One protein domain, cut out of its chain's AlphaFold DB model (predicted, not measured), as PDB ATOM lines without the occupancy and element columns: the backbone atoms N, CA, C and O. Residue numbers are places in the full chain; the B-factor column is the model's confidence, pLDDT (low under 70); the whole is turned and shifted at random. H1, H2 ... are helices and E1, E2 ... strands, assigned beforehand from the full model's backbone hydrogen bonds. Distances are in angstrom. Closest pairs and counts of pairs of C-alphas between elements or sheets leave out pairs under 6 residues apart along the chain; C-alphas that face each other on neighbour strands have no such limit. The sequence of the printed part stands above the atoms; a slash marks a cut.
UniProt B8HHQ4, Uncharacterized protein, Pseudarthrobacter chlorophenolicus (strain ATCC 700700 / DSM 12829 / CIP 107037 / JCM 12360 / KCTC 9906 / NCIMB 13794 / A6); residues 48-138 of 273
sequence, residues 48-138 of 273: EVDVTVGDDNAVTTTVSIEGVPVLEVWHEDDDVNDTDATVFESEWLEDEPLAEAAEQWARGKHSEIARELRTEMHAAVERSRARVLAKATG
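Overview. This is residues 48 to 138 of the 273 residues of an uncharacterized protein of Pseudarthrobacter chlorophenolicus (strain ATCC 700700 / DSM 12829 / CIP 107037 / JCM 12360 / KCTC 9906 / NCIMB 13794 / A6) (UniProt B8HHQ4). A small twisted sheet of four antiparallel strands has one very long helix, H1, laid slantwise over one face, while its other face is bare. The last part of H1 runs on far past the sheet, and residues 122 to 138, of which 122 to 137 belong to H1, stick out as an arm that makes much of the length. The printed part has 91 residues, with four named strands and one named helix in the order E1 E2 E3 E4 H1; the sheet's order is E1 - E2 - E3 - E4, and the class is mixed, helices and strands. The whole is loose, with a radius of gyration of the C-alphas of 17.2 A, and spans 63 by 26 by 18 A.

Along the chain. Begin with the sheet and find C-alpha 48 at (-40.616, 12.564, 10.767), where E1, residues 48 to 53, starts. E2 is residues 59 to 65 and measures 20.1 A from first to last C-alpha. E3, residues 68 to 75, is the longest strand by residues, at 21.8 A. E4 is residues 83 to 87. Then find C-alpha 96 at (-50.353, 20.766, 26.913); from there H1, residues 96 to 137, runs 60.0 A to C-alpha 137 at (-16.336, -27.287, 15.326).

Arrangement. Look first at the sheet, a meander, each strand the antiparallel neighbour of the one before; E1 and E4 are its edge strands and are apart. In the hairpin of E1 and E2, you will find N 50 and O 62 within hydrogen-bond range at 2.8 A. In the hairpin of E2 and E3, look at N 61 and O 73, 2.8 A. In the hairpin of E3 and E4, look at N 72 and O 86, 2.9 A. Now turn to H1, which is on one face of the sheet, two layers in all, at a height over the sheet of 6.0 A. It runs slantwise to the strands, at 39 degrees to E2 on the local plane. It lies over E2, E3 and E4, and only just over E1, on which 3 of its C-alphas fall. Its closest C-alphas to E2 are those of His 110 and Thr 61, 5.7 A apart; to E3, those of Arg 107 and Val 73, 6.3 A. E1 and H1 are near each other, with 10 pairs of C-alphas within 10 A. In H1 every O i to N i+4 pair is within hydrogen-bond range.

Size, cuts and confidence. The C-alphas of Asp 95 and Gly 138 are the two farthest apart, at 63.1 A. Without residues 122 to 138, which stand free, the body spans 36 by 23 by 18 A. The printed part has no cut, and none of its links is long. The mean pLDDT of the printed part is 86.2, and residue 78 alone is under 70.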
ATOM      1  N   GLU A  48     -41.736  13.380  11.216       90.12
ATOM      2  CA  GLU A  48     -40.616  12.564  10.767       90.12
ATOM      3  C   GLU A  48     -40.118  11.742  11.963       90.12
ATOM      4  O   GLU A  48     -39.994  12.273  13.066       90.12
ATOM      5  N   VAL A  49     -39.860  10.444  11.775       89.12
ATOM      6  CA  VAL A  49     -39.382   9.553  12.842       89.12
ATOM      7  C   VAL A  49     -38.006   9.025  12.468       89.12
ATOM      8  O   VAL A  49     -37.865   8.302  11.485       89.12
ATOM      9  N   ASP A  50     -37.009   9.347  13.281       89.00
ATOM     10  CA  ASP A  50     -35.649   8.841  13.155       89.00
ATOM     11  C   ASP A  50     -35.336   7.887  14.308       89.00
ATOM     12  O   ASP A  50     -35.770   8.079  15.445       89.00
ATOM     13  N   VAL A  51     -34.589   6.823  14.013       87.69
ATOM     14  CA  VAL A  51     -34.244   5.788  14.992       87.69
ATOM     15  C   VAL A  51     -32.739   5.593  14.994       87.69
ATOM     16  O   VAL A  51     -32.124   5.364  13.951       87.69
ATOM     17  N   THR A  52     -32.145   5.646  16.180       87.44
ATOM     18  CA  THR A  52     -30.720   5.393  16.391       87.44
ATOM     19  C   THR A  52     -30.527   4.260  17.394       87.44
ATOM     20  O   THR A  52     -31.389   3.990  18.231       87.44
ATOM     21  N   VAL A  53     -29.405   3.551  17.264       86.00
ATOM     22  CA  VAL A  53     -28.985   2.504  18.199       86.00
ATOM     23  C   VAL A  53     -27.601   2.880  18.698       86.00
ATOM     24  O   VAL A  53     -26.654   2.870  17.912       86.00
ATOM     25  N   GLY A  54     -27.510   3.232  19.977       82.25
ATOM     26  CA  GLY A  54     -26.258   3.605  20.625       82.25
ATOM     27  C   GLY A  54     -25.313   2.418  20.831       82.25
ATOM     28  O   GLY A  54     -25.693   1.250  20.708       82.25
ATOM     29  N   ASP A  55     -24.064   2.719  21.192       80.38
ATOM     30  CA  ASP A  55     -23.022   1.725  21.508       80.38
ATOM     31  C   ASP A  55     -23.384   0.804  22.693       80.38
ATOM     32  O   ASP A  55     -22.863  -0.307  22.824       80.38
ATOM     33  N   ASP A  56     -24.274   1.260  23.568       79.81
ATOM     34  CA  ASP A  56     -24.854   0.514  24.686       79.81
ATOM     35  C   ASP A  56     -26.072  -0.339  24.285       79.81
ATOM     36  O   ASP A  56     -26.641  -1.034  25.125       79.81
ATOM     37  N   ASN A  57     -26.420  -0.362  22.994       77.69
ATOM     38  CA  ASN A  57     -27.653  -0.907  22.419       77.69
ATOM     39  C   ASN A  57     -28.931  -0.159  22.831       77.69
ATOM     40  O   ASN A  57     -30.027  -0.680  22.594       77.69
ATOM     41  N   ALA A  58     -28.827   1.048  23.397       85.88
ATOM     42  CA  ALA A  58     -29.999   1.873  23.638       85.88
ATOM     43  C   ALA A  58     -30.614   2.274  22.294       85.88
ATOM     44  O   ALA A  58     -29.972   2.898  21.447       85.88
ATOM     45  N   VAL A  59     -31.874   1.892  22.090       86.44
ATOM     46  CA  VAL A  59     -32.665   2.394  20.968       86.44
ATOM     47  C   VAL A  59     -33.182   3.766  21.371       86.44
ATOM     48  O   VAL A  59     -33.759   3.905  22.447       86.44
ATOM     49  N   THR A  60     -32.998   4.758  20.508       91.00
ATOM     50  CA  THR A  60     -33.556   6.101  20.681       91.00
ATOM     51  C   THR A  60     -34.408   6.434  19.467       91.00
ATOM     52  O   THR A  60     -33.991   6.219  18.327       91.00
ATOM     53  N   THR A  61     -35.620   6.923  19.704       91.69
ATOM     54  CA  THR A  61     -36.551   7.370  18.669       91.69
ATOM     55  C   THR A  61     -36.733   8.872  18.785       91.69
ATOM     56  O   THR A  61     -37.260   9.360  19.783       91.69
ATOM     57  N   THR A  62     -36.324   9.597  17.754       93.62
ATOM     58  CA  THR A  62     -36.495  11.043  17.649       93.62
ATOM     59  C   THR A  62     -37.669  11.330  16.725       93.62
ATOM     60  O   THR A  62     -37.722  10.830  15.604       93.62
ATOM     61  N   VAL A  63     -38.617  12.136  17.192       92.88
ATOM     62  CA  VAL A  63     -39.718  12.655  16.381       92.88
ATOM     63  C   VAL A  63     -39.417  14.107  16.051       92.88
ATOM     64  O   VAL A  63     -39.167  14.913  16.951       92.88
ATOM     65  N   SER A  64     -39.473  14.440  14.770       93.19
ATOM     66  CA  SER A  64     -39.221  15.777  14.246       93.19
ATOM     67  C   SER A  64     -40.425  16.297  13.470       93.19
ATOM     68  O   SER A  64     -41.177  15.527  12.881       93.19
ATOM     69  N   ILE A  65     -40.607  17.613  13.444       92.31
ATOM     70  CA  ILE A  65     -41.590  18.297  12.602       92.31
ATOM     71  C   ILE A  65     -40.827  19.276  11.721       92.31
ATOM     72  O   ILE A  65     -40.063  20.096  12.224       92.31
ATOM     73  N   GLU A  66     -40.995  19.162  10.402       90.19
ATOM     74  CA  GLU A  66     -40.275  19.992   9.421       90.19
ATOM     75  C   GLU A  66     -38.740  19.981   9.638       90.19
ATOM     76  O   GLU A  66     -38.057  20.997   9.497       90.19
ATOM     77  N   GLY A  67     -38.192  18.817  10.010       87.44
ATOM     78  CA  GLY A  67     -36.770  18.619  10.309       87.44
ATOM     79  C   GLY A  67     -36.290  19.185  11.654       87.44
ATOM     80  O   GLY A  67     -35.085  19.181  11.914       87.44
ATOM     81  N   VAL A  68     -37.191  19.680  12.509       91.94
ATOM     82  CA  VAL A  68     -36.871  20.160  13.861       91.94
ATOM     83  C   VAL A  68     -37.288  19.104  14.888       91.94
ATOM     84  O   VAL A  68     -38.466  18.752  14.920       91.94
ATOM     85  N   PRO A  69     -36.377  18.602  15.741       92.69
ATOM     86  CA  PRO A  69     -36.722  17.605  16.750       92.69
ATOM     87  C   PRO A  69     -37.682  18.197  17.786       92.69
ATOM     88  O   PRO A  69     -37.432  19.271  18.335       92.69
ATOM     89  N   VAL A  70     -38.774  17.483  18.054       94.56
ATOM     90  CA  VAL A  70     -39.819  17.879  19.013       94.56
ATOM     91  C   VAL A  70     -39.945  16.903  20.179       94.56
ATOM     92  O   VAL A  70     -40.246  17.328  21.291       94.56
ATOM     93  N   LEU A  71     -39.658  15.617  19.957       94.50
ATOM     94  CA  LEU A  71     -39.648  14.585  20.992       94.50
ATOM     95  C   LEU A  71     -38.456  13.650  20.789       94.50
ATOM     96  O   LEU A  71     -38.085  13.335  19.662       94.50
ATOM     97  N   GLU A  72     -37.905  13.151  21.881       94.44
ATOM     98  CA  GLU A  72     -36.951  12.047  21.892       94.44
ATOM     99  C   GLU A  72     -37.395  11.038  22.944       94.44
ATOM    100  O   GLU A  72     -37.722  11.430  24.058       94.44
ATOM    101  N   VAL A  73     -37.443   9.756  22.588       94.06
ATOM    102  CA  VAL A  73     -37.887   8.666  23.464       94.06
ATOM    103  C   VAL A  73     -36.842   7.557  23.459       94.06
ATOM    104  O   VAL A  73     -36.375   7.154  22.392       94.06
ATOM    105  N   TRP A  74     -36.497   7.042  24.634       93.31
ATOM    106  CA  TRP A  74     -35.546   5.941  24.804       93.31
ATOM    107  C   TRP A  74     -35.955   5.041  25.976       93.31
ATOM    108  O   TRP A  74     -36.871   5.358  26.736       93.31
ATOM    109  N   HIS A  75     -35.274   3.907  26.133       86.00
ATOM    110  CA  HIS A  75     -35.381   3.076  27.334       86.00
ATOM    111  C   HIS A  75     -34.281   3.438  28.330       86.00
ATOM    112  O   HIS A  75     -33.100   3.385  27.980       86.00
ATOM    113  N   GLU A  76     -34.647   3.780  29.565       77.06
ATOM    114  CA  GLU A  76     -33.666   4.007  30.631       77.06
ATOM    115  C   GLU A  76     -33.004   2.672  31.012       77.06
ATOM    116  O   GLU A  76     -33.682   1.659  31.180       77.06
ATOM    117  N   ASP A  77     -31.670   2.652  31.102       71.62
ATOM    118  CA  ASP A  77     -30.878   1.489  31.537       71.62
ATOM    119  C   ASP A  77     -31.169   0.159  30.792       71.62
ATOM    120  O   ASP A  77     -30.939  -0.928  31.330       71.62
ATOM    121  N   ASP A  78     -31.654   0.231  29.546       64.88
ATOM    122  CA  ASP A  78     -32.121  -0.916  28.741       64.88
ATOM    123  C   ASP A  78     -33.305  -1.695  29.369       64.88
ATOM    124  O   ASP A  78     -33.589  -2.836  28.989       64.88
ATOM    125  N   ASP A  79     -34.058  -1.092  30.302       76.88
ATOM    126  CA  ASP A  79     -35.316  -1.680  30.770       76.88
ATOM    127  C   ASP A  79     -36.389  -1.527  29.690       76.88
ATOM    128  O   ASP A  79     -36.983  -0.471  29.492       76.88
ATOM    129  N   VAL A  80     -36.687  -2.629  29.000       71.12
ATOM    130  CA  VAL A  80     -37.725  -2.707  27.959       71.12
ATOM    131  C   VAL A  80     -39.128  -2.301  28.433       71.12
ATOM    132  O   VAL A  80     -40.021  -2.143  27.601       71.12
ATOM    133  N   ASN A  81     -39.350  -2.176  29.743       76.25
ATOM    134  CA  ASN A  81     -40.629  -1.783  30.328       76.25
ATOM    135  C   ASN A  81     -40.651  -0.333  30.809       76.25
ATOM    136  O   ASN A  81     -41.736   0.153  31.128       76.25
ATOM    137  N   ASP A  82     -39.496   0.332  30.868       84.38
ATOM    138  CA  ASP A  82     -39.402   1.727  31.272       84.38
ATOM    139  C   ASP A  82     -38.952   2.570  30.083       84.38
ATOM    140  O   ASP A  82     -37.916   2.322  29.469       84.38
ATOM    141  N   THR A  83     -39.789   3.528  29.703       88.06
ATOM    142  CA  THR A  83     -39.463   4.465  28.626       88.06
ATOM    143  C   THR A  83     -39.323   5.829  29.257       88.06
ATOM    144  O   THR A  83     -40.171   6.230  30.055       88.06
ATOM    145  N   ASP A  84     -38.308   6.568  28.849       90.69
ATOM    146  CA  ASP A  84     -38.161   7.974  29.182       90.69
ATOM    147  C   ASP A  84     -38.323   8.811  27.908       90.69
ATOM    148  O   ASP A  84     -38.184   8.302  26.790       90.69
ATOM    149  N   ALA A  85     -38.715  10.071  28.071       91.12
ATOM    150  CA  ALA A  85     -38.906  10.977  26.952       91.12
ATOM    151  C   ALA A  85     -38.482  12.405  27.296       91.12
ATOM    152  O   ALA A  85     -38.795  12.936  28.361       91.12
ATOM    153  N   THR A  86     -37.841  13.058  26.332       93.50
ATOM    154  CA  THR A  86     -37.578  14.495  26.339       93.50
ATOM    155  C   THR A  86     -38.506  15.173  25.343       93.50
ATOM    156  O   THR A  86     -38.508  14.839  24.160       93.50
ATOM    157  N   VAL A  87     -39.258  16.168  25.812       91.06
ATOM    158  CA  VAL A  87     -39.990  17.107  24.954       91.06
ATOM    159  C   VAL A  87     -39.110  18.331  24.727       91.06
ATOM    160  O   VAL A  87     -38.707  18.995  25.684       91.06
ATOM    161  N   PHE A  88     -38.786  18.631  23.471       90.12
ATOM    162  CA  PHE A  88     -38.013  19.824  23.129       90.12
ATOM    163  C   PHE A  88     -38.918  21.059  23.063       90.12
ATOM    164  O   PHE A  88     -40.092  20.974  22.698       90.12
ATOM    165  N   GLU A  89     -38.360  22.230  23.387       86.88
ATOM    166  CA  GLU A  89     -39.062  23.505  23.213       86.88
ATOM    167  C   GLU A  89     -39.419  23.698  21.731       86.88
ATOM    168  O   GLU A  89     -38.537  23.844  20.882       86.88
ATOM    169  N   SER A  90     -40.716  23.691  21.413       86.88
ATOM    170  CA  SER A  90     -41.216  23.851  20.048       86.88
ATOM    171  C   SER A  90     -42.548  24.598  20.024       86.88
ATOM    172  O   SER A  90     -43.348  24.481  20.950       86.88
ATOM    173  N   GLU A  91     -42.797  25.349  18.948       89.06
ATOM    174  CA  GLU A  91     -44.049  26.104  18.779       89.06
ATOM    175  C   GLU A  91     -45.271  25.188  18.583       89.06
ATOM    176  O   GLU A  91     -46.405  25.586  18.837       89.06
ATOM    177  N   TRP A  92     -45.046  23.943  18.153       88.56
ATOM    178  CA  TRP A  92     -46.111  22.978  17.887       88.56
ATOM    179  C   TRP A  92     -46.645  22.302  19.155       88.56
ATOM    180  O   TRP A  92     -47.798  21.881  19.169       88.56
ATOM    181  N   LEU A  93     -45.837  22.211  20.216       90.19
ATOM    182  CA  LEU A  93     -46.181  21.516  21.463       90.19
ATOM    183  C   LEU A  93     -46.417  22.484  22.641       90.19
ATOM    184  O   LEU A  93     -46.272  22.100  23.797       90.19
ATOM    185  N   GLU A  94     -46.792  23.741  22.369       89.94
ATOM    186  CA  GLU A  94     -47.161  24.709  23.420       89.94
ATOM    187  C   GLU A  94     -48.493  24.363  24.113       89.94
ATOM    188  O   GLU A  94     -48.721  24.750  25.261       89.94
ATOM    189  N   ASP A  95     -49.384  23.653  23.413       91.94
ATOM    190  CA  ASP A  95     -50.671  23.203  23.944       91.94
ATOM    191  C   ASP A  95     -50.502  21.868  24.684       91.94
ATOM    192  O   ASP A  95     -50.261  20.830  24.069       91.94
ATOM    193  N   GLU A  96     -50.632  21.896  26.011       91.25
ATOM    194  CA  GLU A  96     -50.353  20.766  26.913       91.25
ATOM    195  C   GLU A  96     -51.096  19.465  26.519       91.25
ATOM    196  O   GLU A  96     -50.438  18.434  26.395       91.25
ATOM    197  N   PRO A  97     -52.407  19.470  26.187       93.06
ATOM    198  CA  PRO A  97     -53.091  18.282  25.666       93.06
ATOM    199  C   PRO A  97     -52.529  17.737  24.344       93.06
ATOM    200  O   PRO A  97     -52.561  16.525  24.125       93.06
ATOM    201  N   LEU A  98     -52.048  18.604  23.444       91.00
ATOM    202  CA  LEU A  98     -51.429  18.169  22.186       91.00
ATOM    203  C   LEU A  98     -50.033  17.596  22.432       91.00
ATOM    204  O   LEU A  98     -49.694  16.574  21.835       91.00
ATOM    205  N   ALA A  99     -49.263  18.204  23.337       91.25
ATOM    206  CA  ALA A  99     -47.959  17.709  23.764       91.25
ATOM    207  C   ALA A  99     -48.060  16.317  24.400       91.25
ATOM    208  O   ALA A  99     -47.358  15.401  23.976       91.25
ATOM    209  N   GLU A 100     -48.994  16.121  25.336       93.44
ATOM    210  CA  GLU A 100     -49.236  14.819  25.967       93.44
ATOM    211  C   GLU A 100     -49.659  13.750  24.947       93.44
ATOM    212  O   GLU A 100     -49.198  12.609  25.012       93.44
ATOM    213  N   ALA A 101     -50.521  14.100  23.985       92.94
ATOM    214  CA  ALA A 101     -50.959  13.168  22.947       92.94
ATOM    215  C   ALA A 101     -49.811  12.772  22.000       92.94
ATOM    216  O   ALA A 101     -49.666  11.594  21.664       92.94
ATOM    217  N   ALA A 102     -48.975  13.737  21.603       93.06
ATOM    218  CA  ALA A 102     -47.793  13.495  20.781       93.06
ATOM    219  C   ALA A 102     -46.752  12.632  21.515       93.06
ATOM    220  O   ALA A 102     -46.215  11.691  20.930       93.06
ATOM    221  N   GLU A 103     -46.514  12.894  22.805       94.50
ATOM    222  CA  GLU A 103     -45.604  12.100  23.636       94.50
ATOM    223  C   GLU A 103     -46.101  10.654  23.796       94.50
ATOM    224  O   GLU A 103     -45.335   9.709  23.596       94.50
ATOM    225  N   GLN A 104     -47.390  10.452  24.095       93.81
ATOM    226  CA  GLN A 104     -47.975   9.109  24.203       93.81
ATOM    227  C   GLN A 104     -47.851   8.325  22.894       93.81
ATOM    228  O   GLN A 104     -47.512   7.137  22.916       93.81
ATOM    229  N   TRP A 105     -48.083   8.984  21.755       94.31
ATOM    230  CA  TRP A 105     -47.875   8.377  20.445       94.31
ATOM    231  C   TRP A 105     -46.406   7.993  20.228       94.31
ATOM    232  O   TRP A 105     -46.121   6.848  19.868       94.31
ATOM    233  N   ALA A 106     -45.473   8.907  20.515       93.19
ATOM    234  CA  ALA A 106     -44.041   8.675  20.347       93.19
ATOM    235  C   ALA A 106     -43.547   7.506  21.213       93.19
ATOM    236  O   ALA A 106     -42.804   6.657  20.726       93.19
ATOM    237  N   ARG A 107     -44.028   7.386  22.458       93.62
ATOM    238  CA  ARG A 107     -43.742   6.245  23.349       93.62
ATOM    239  C   ARG A 107     -44.274   4.922  22.808       93.62
ATOM    240  O   ARG A 107     -43.573   3.906  22.848       93.62
ATOM    241  N   GLY A 108     -45.495   4.927  22.274       90.81
ATOM    242  CA  GLY A 108     -46.083   3.758  21.619       90.81
ATOM    243  C   GLY A 108     -45.254   3.302  20.417       90.81
ATOM    244  O   GLY A 108     -44.909   2.123  20.312       90.81
ATOM    245  N   LYS A 109     -44.862   4.249  19.557       89.75
ATOM    246  CA  LYS A 109     -44.018   3.978  18.389       89.75
ATOM    247  C   LYS A 109     -42.613   3.538  18.742       89.75
ATOM    248  O   LYS A 109     -42.135   2.561  18.169       89.75
ATOM    249  N   HIS A 110     -41.992   4.171  19.729       91.38
ATOM    250  CA  HIS A 110     -40.707   3.736  20.253       91.38
ATOM    251  C   HIS A 110     -40.762   2.274  20.712       91.38
ATOM    252  O   HIS A 110     -39.942   1.463  20.295       91.38
ATOM    253  N   SER A 111     -41.781   1.908  21.495       89.50
ATOM    254  CA  SER A 111     -41.948   0.541  22.007       89.50
ATOM    255  C   SER A 111     -42.144  -0.490  20.888       89.50
ATOM    256  O   SER A 111     -41.613  -1.601  20.955       89.50
ATOM    257  N   GLU A 112     -42.904  -0.138  19.847       87.56
ATOM    258  CA  GLU A 112     -43.102  -0.970  18.656       87.56
ATOM    259  C   GLU A 112     -41.771  -1.216  17.930       87.56
ATOM    260  O   GLU A 112     -41.357  -2.370  17.780       87.56
ATOM    261  N   ILE A 113     -41.076  -0.133  17.572       86.31
ATOM    262  CA  ILE A 113     -39.808  -0.148  16.834       86.31
ATOM    263  C   ILE A 113     -38.719  -0.866  17.634       86.31
ATOM    264  O   ILE A 113     -38.058  -1.769  17.122       86.31
ATOM    265  N   ALA A 114     -38.534  -0.498  18.904       86.44
ATOM    266  CA  ALA A 114     -37.489  -1.053  19.753       86.44
ATOM    267  C   ALA A 114     -37.672  -2.563  19.955       86.44
ATOM    268  O   ALA A 114     -36.695  -3.313  19.955       86.44
ATOM    269  N   ARG A 115     -38.915  -3.045  20.083       85.19
ATOM    270  CA  ARG A 115     -39.215  -4.481  20.180       85.19
ATOM    271  C   ARG A 115     -38.834  -5.233  18.907       85.19
ATOM    272  O   ARG A 115     -38.225  -6.303  18.993       85.19
ATOM    273  N   GLU A 116     -39.193  -4.706  17.741       82.56
ATOM    274  CA  GLU A 116     -38.867  -5.330  16.453       82.56
ATOM    275  C   GLU A 116     -37.360  -5.345  16.206       82.56
ATOM    276  O   GLU A 116     -36.786  -6.396  15.910       82.56
ATOM    277  N   LEU A 117     -36.701  -4.211  16.444       83.56
ATOM    278  CA  LEU A 117     -35.262  -4.072  16.281       83.56
ATOM    279  C   LEU A 117     -34.490  -5.014  17.211       83.56
ATOM    280  O   LEU A 117     -33.604  -5.734  16.752       83.56
ATOM    281  N   ARG A 118     -34.862  -5.089  18.497       82.81
ATOM    282  CA  ARG A 118     -34.240  -6.023  19.451       82.81
ATOM    283  C   ARG A 118     -34.449  -7.483  19.048       82.81
ATOM    284  O   ARG A 118     -33.527  -8.288  19.183       82.81
ATOM    285  N   THR A 119     -35.630  -7.827  18.529       79.56
ATOM    286  CA  THR A 119     -35.920  -9.183  18.033       79.56
ATOM    287  C   THR A 119     -34.981  -9.550  16.883       79.56
ATOM    288  O   THR A 119     -34.350 -10.612  16.917       79.56
ATOM    289  N   GLU A 120     -34.817  -8.652  15.909       81.62
ATOM    290  CA  GLU A 120     -33.922  -8.869  14.768       81.62
ATOM    291  C   GLU A 120     -32.445  -8.894  15.188       81.62
ATOM    292  O   GLU A 120     -31.697  -9.780  14.769       81.62
ATOM    293  N   MET A 121     -32.019  -7.985  16.073       82.00
ATOM    294  CA  MET A 121     -30.659  -7.968  16.623       82.00
ATOM    295  C   MET A 121     -30.327  -9.291  17.321       82.00
ATOM    296  O   MET A 121     -29.282  -9.889  17.050       82.00
ATOM    297  N   HIS A 122     -31.230  -9.797  18.166       80.88
ATOM    298  CA  HIS A 122     -31.057 -11.086  18.833       80.88
ATOM    299  C   HIS A 122     -30.950 -12.236  17.819       80.88
ATOM    300  O   HIS A 122     -30.032 -13.060  17.900       80.88
ATOM    301  N   ALA A 123     -31.831 -12.268  16.814       75.00
ATOM    302  CA  ALA A 123     -31.777 -13.263  15.748       75.00
ATOM    303  C   ALA A 123     -30.457 -13.189  14.957       75.00
ATOM    304  O   ALA A 123     -29.846 -14.218  14.659       75.00
ATOM    305  N   ALA A 124     -29.971 -11.989  14.633       79.25
ATOM    306  CA  ALA A 124     -28.709 -11.776  13.927       79.25
ATOM    307  C   ALA A 124     -27.487 -12.229  14.745       79.25
ATOM    308  O   ALA A 124     -26.553 -12.832  14.189       79.25
ATOM    309  N   VAL A 125     -27.495 -11.987  16.060       83.31
ATOM    310  CA  VAL A 125     -26.456 -12.456  16.986       83.31
ATOM    311  C   VAL A 125     -26.446 -13.979  17.051       83.31
ATOM    312  O   VAL A 125     -25.388 -14.580  16.851       83.31
ATOM    313  N   GLU A 126     -27.599 -14.623  17.237       79.25
ATOM    314  CA  GLU A 126     -27.682 -16.087  17.299       79.25
ATOM    315  C   GLU A 126     -27.289 -16.744  15.965       79.25
ATOM    316  O   GLU A 126     -26.503 -17.697  15.952       79.25
ATOM    317  N   ARG A 127     -27.685 -16.164  14.822       76.50
ATOM    318  CA  ARG A 127     -27.200 -16.579  13.491       76.50
ATOM    319  C   ARG A 127     -25.684 -16.485  13.375       76.50
ATOM    320  O   ARG A 127     -25.014 -17.393  12.875       76.50
ATOM    321  N   SER A 128     -25.110 -15.380  13.833       76.75
ATOM    322  CA  SER A 128     -23.663 -15.166  13.793       76.75
ATOM    323  C   SER A 128     -22.925 -16.135  14.713       76.75
ATOM    324  O   SER A 128     -21.935 -16.741  14.295       76.75
ATOM    325  N   ARG A 129     -23.453 -16.378  15.914       78.25
ATOM    326  CA  ARG A 129     -22.939 -17.362  16.867       78.25
ATOM    327  C   ARG A 129     -22.971 -18.777  16.296       78.25
ATOM    328  O   ARG A 129     -21.949 -19.463  16.346       78.25
ATOM    329  N   ALA A 130     -24.088 -19.194  15.700       74.12
ATOM    330  CA  ALA A 130     -24.230 -20.501  15.063       74.12
ATOM    331  C   ALA A 130     -23.200 -20.698  13.937       74.12
ATOM    332  O   ALA A 130     -22.522 -21.726  13.894       74.12
ATOM    333  N   ARG A 131     -22.997 -19.684  13.083       77.38
ATOM    334  CA  ARG A 131     -21.973 -19.710  12.020       77.38
ATOM    335  C   ARG A 131     -20.552 -19.822  12.574       77.38
ATOM    336  O   ARG A 131     -19.756 -20.611  12.060       77.38
ATOM    337  N   VAL A 132     -20.223 -19.066  13.624       80.44
ATOM    338  CA  VAL A 132     -18.902 -19.122  14.276       80.44
ATOM    339  C   VAL A 132     -18.660 -20.497  14.901       80.44
ATOM    340  O   VAL A 132     -17.596 -21.080  14.686       80.44
ATOM    341  N   LEU A 133     -19.647 -21.049  15.611       75.19
ATOM    342  CA  LEU A 133     -19.563 -22.384  16.205       75.19
ATOM    343  C   LEU A 133     -19.422 -23.474  15.142       75.19
ATOM    344  O   LEU A 133     -18.577 -24.357  15.285       75.19
ATOM    345  N   ALA A 134     -20.183 -23.393  14.052       78.75
ATOM    346  CA  ALA A 134     -20.079 -24.335  12.945       78.75
ATOM    347  C   ALA A 134     -18.678 -24.329  12.322       78.75
ATOM    348  O   ALA A 134     -18.061 -25.377  12.128       78.75
ATOM    349  N   LYS A 135     -18.120 -23.134  12.096       79.25
ATOM    350  CA  LYS A 135     -16.755 -22.971  11.587       79.25
ATOM    351  C   LYS A 135     -15.701 -23.507  12.561       79.25
ATOM    352  O   LYS A 135     -14.730 -24.114  12.119       79.25
ATOM    353  N   ALA A 136     -15.877 -23.284  13.862       81.81
ATOM    354  CA  ALA A 136     -14.929 -23.717  14.887       81.81
ATOM    355  C   ALA A 136     -14.957 -25.235  15.135       81.81
ATOM    356  O   ALA A 136     -13.929 -25.823  15.459       81.81
ATOM    357  N   THR A 137     -16.125 -25.868  14.991       84.12
ATOM    358  CA  THR A 137     -16.336 -27.287  15.326       84.12
ATOM    359  C   THR A 137     -16.341 -28.216  14.111       84.12
ATOM    360  O   THR A 137     -16.209 -29.426  14.274       84.12
ATOM    361  N   GLY A 138     -16.507 -27.682  12.896       81.81
ATOM    362  CA  GLY A 138     -16.692 -28.471  11.674       81.81
ATOM    363  C   GLY A 138     -18.082 -29.106  11.544       81.81
ATOM    364  O   GLY A 138     -18.345 -29.808  10.568       81.81
TER     365      GLY A 138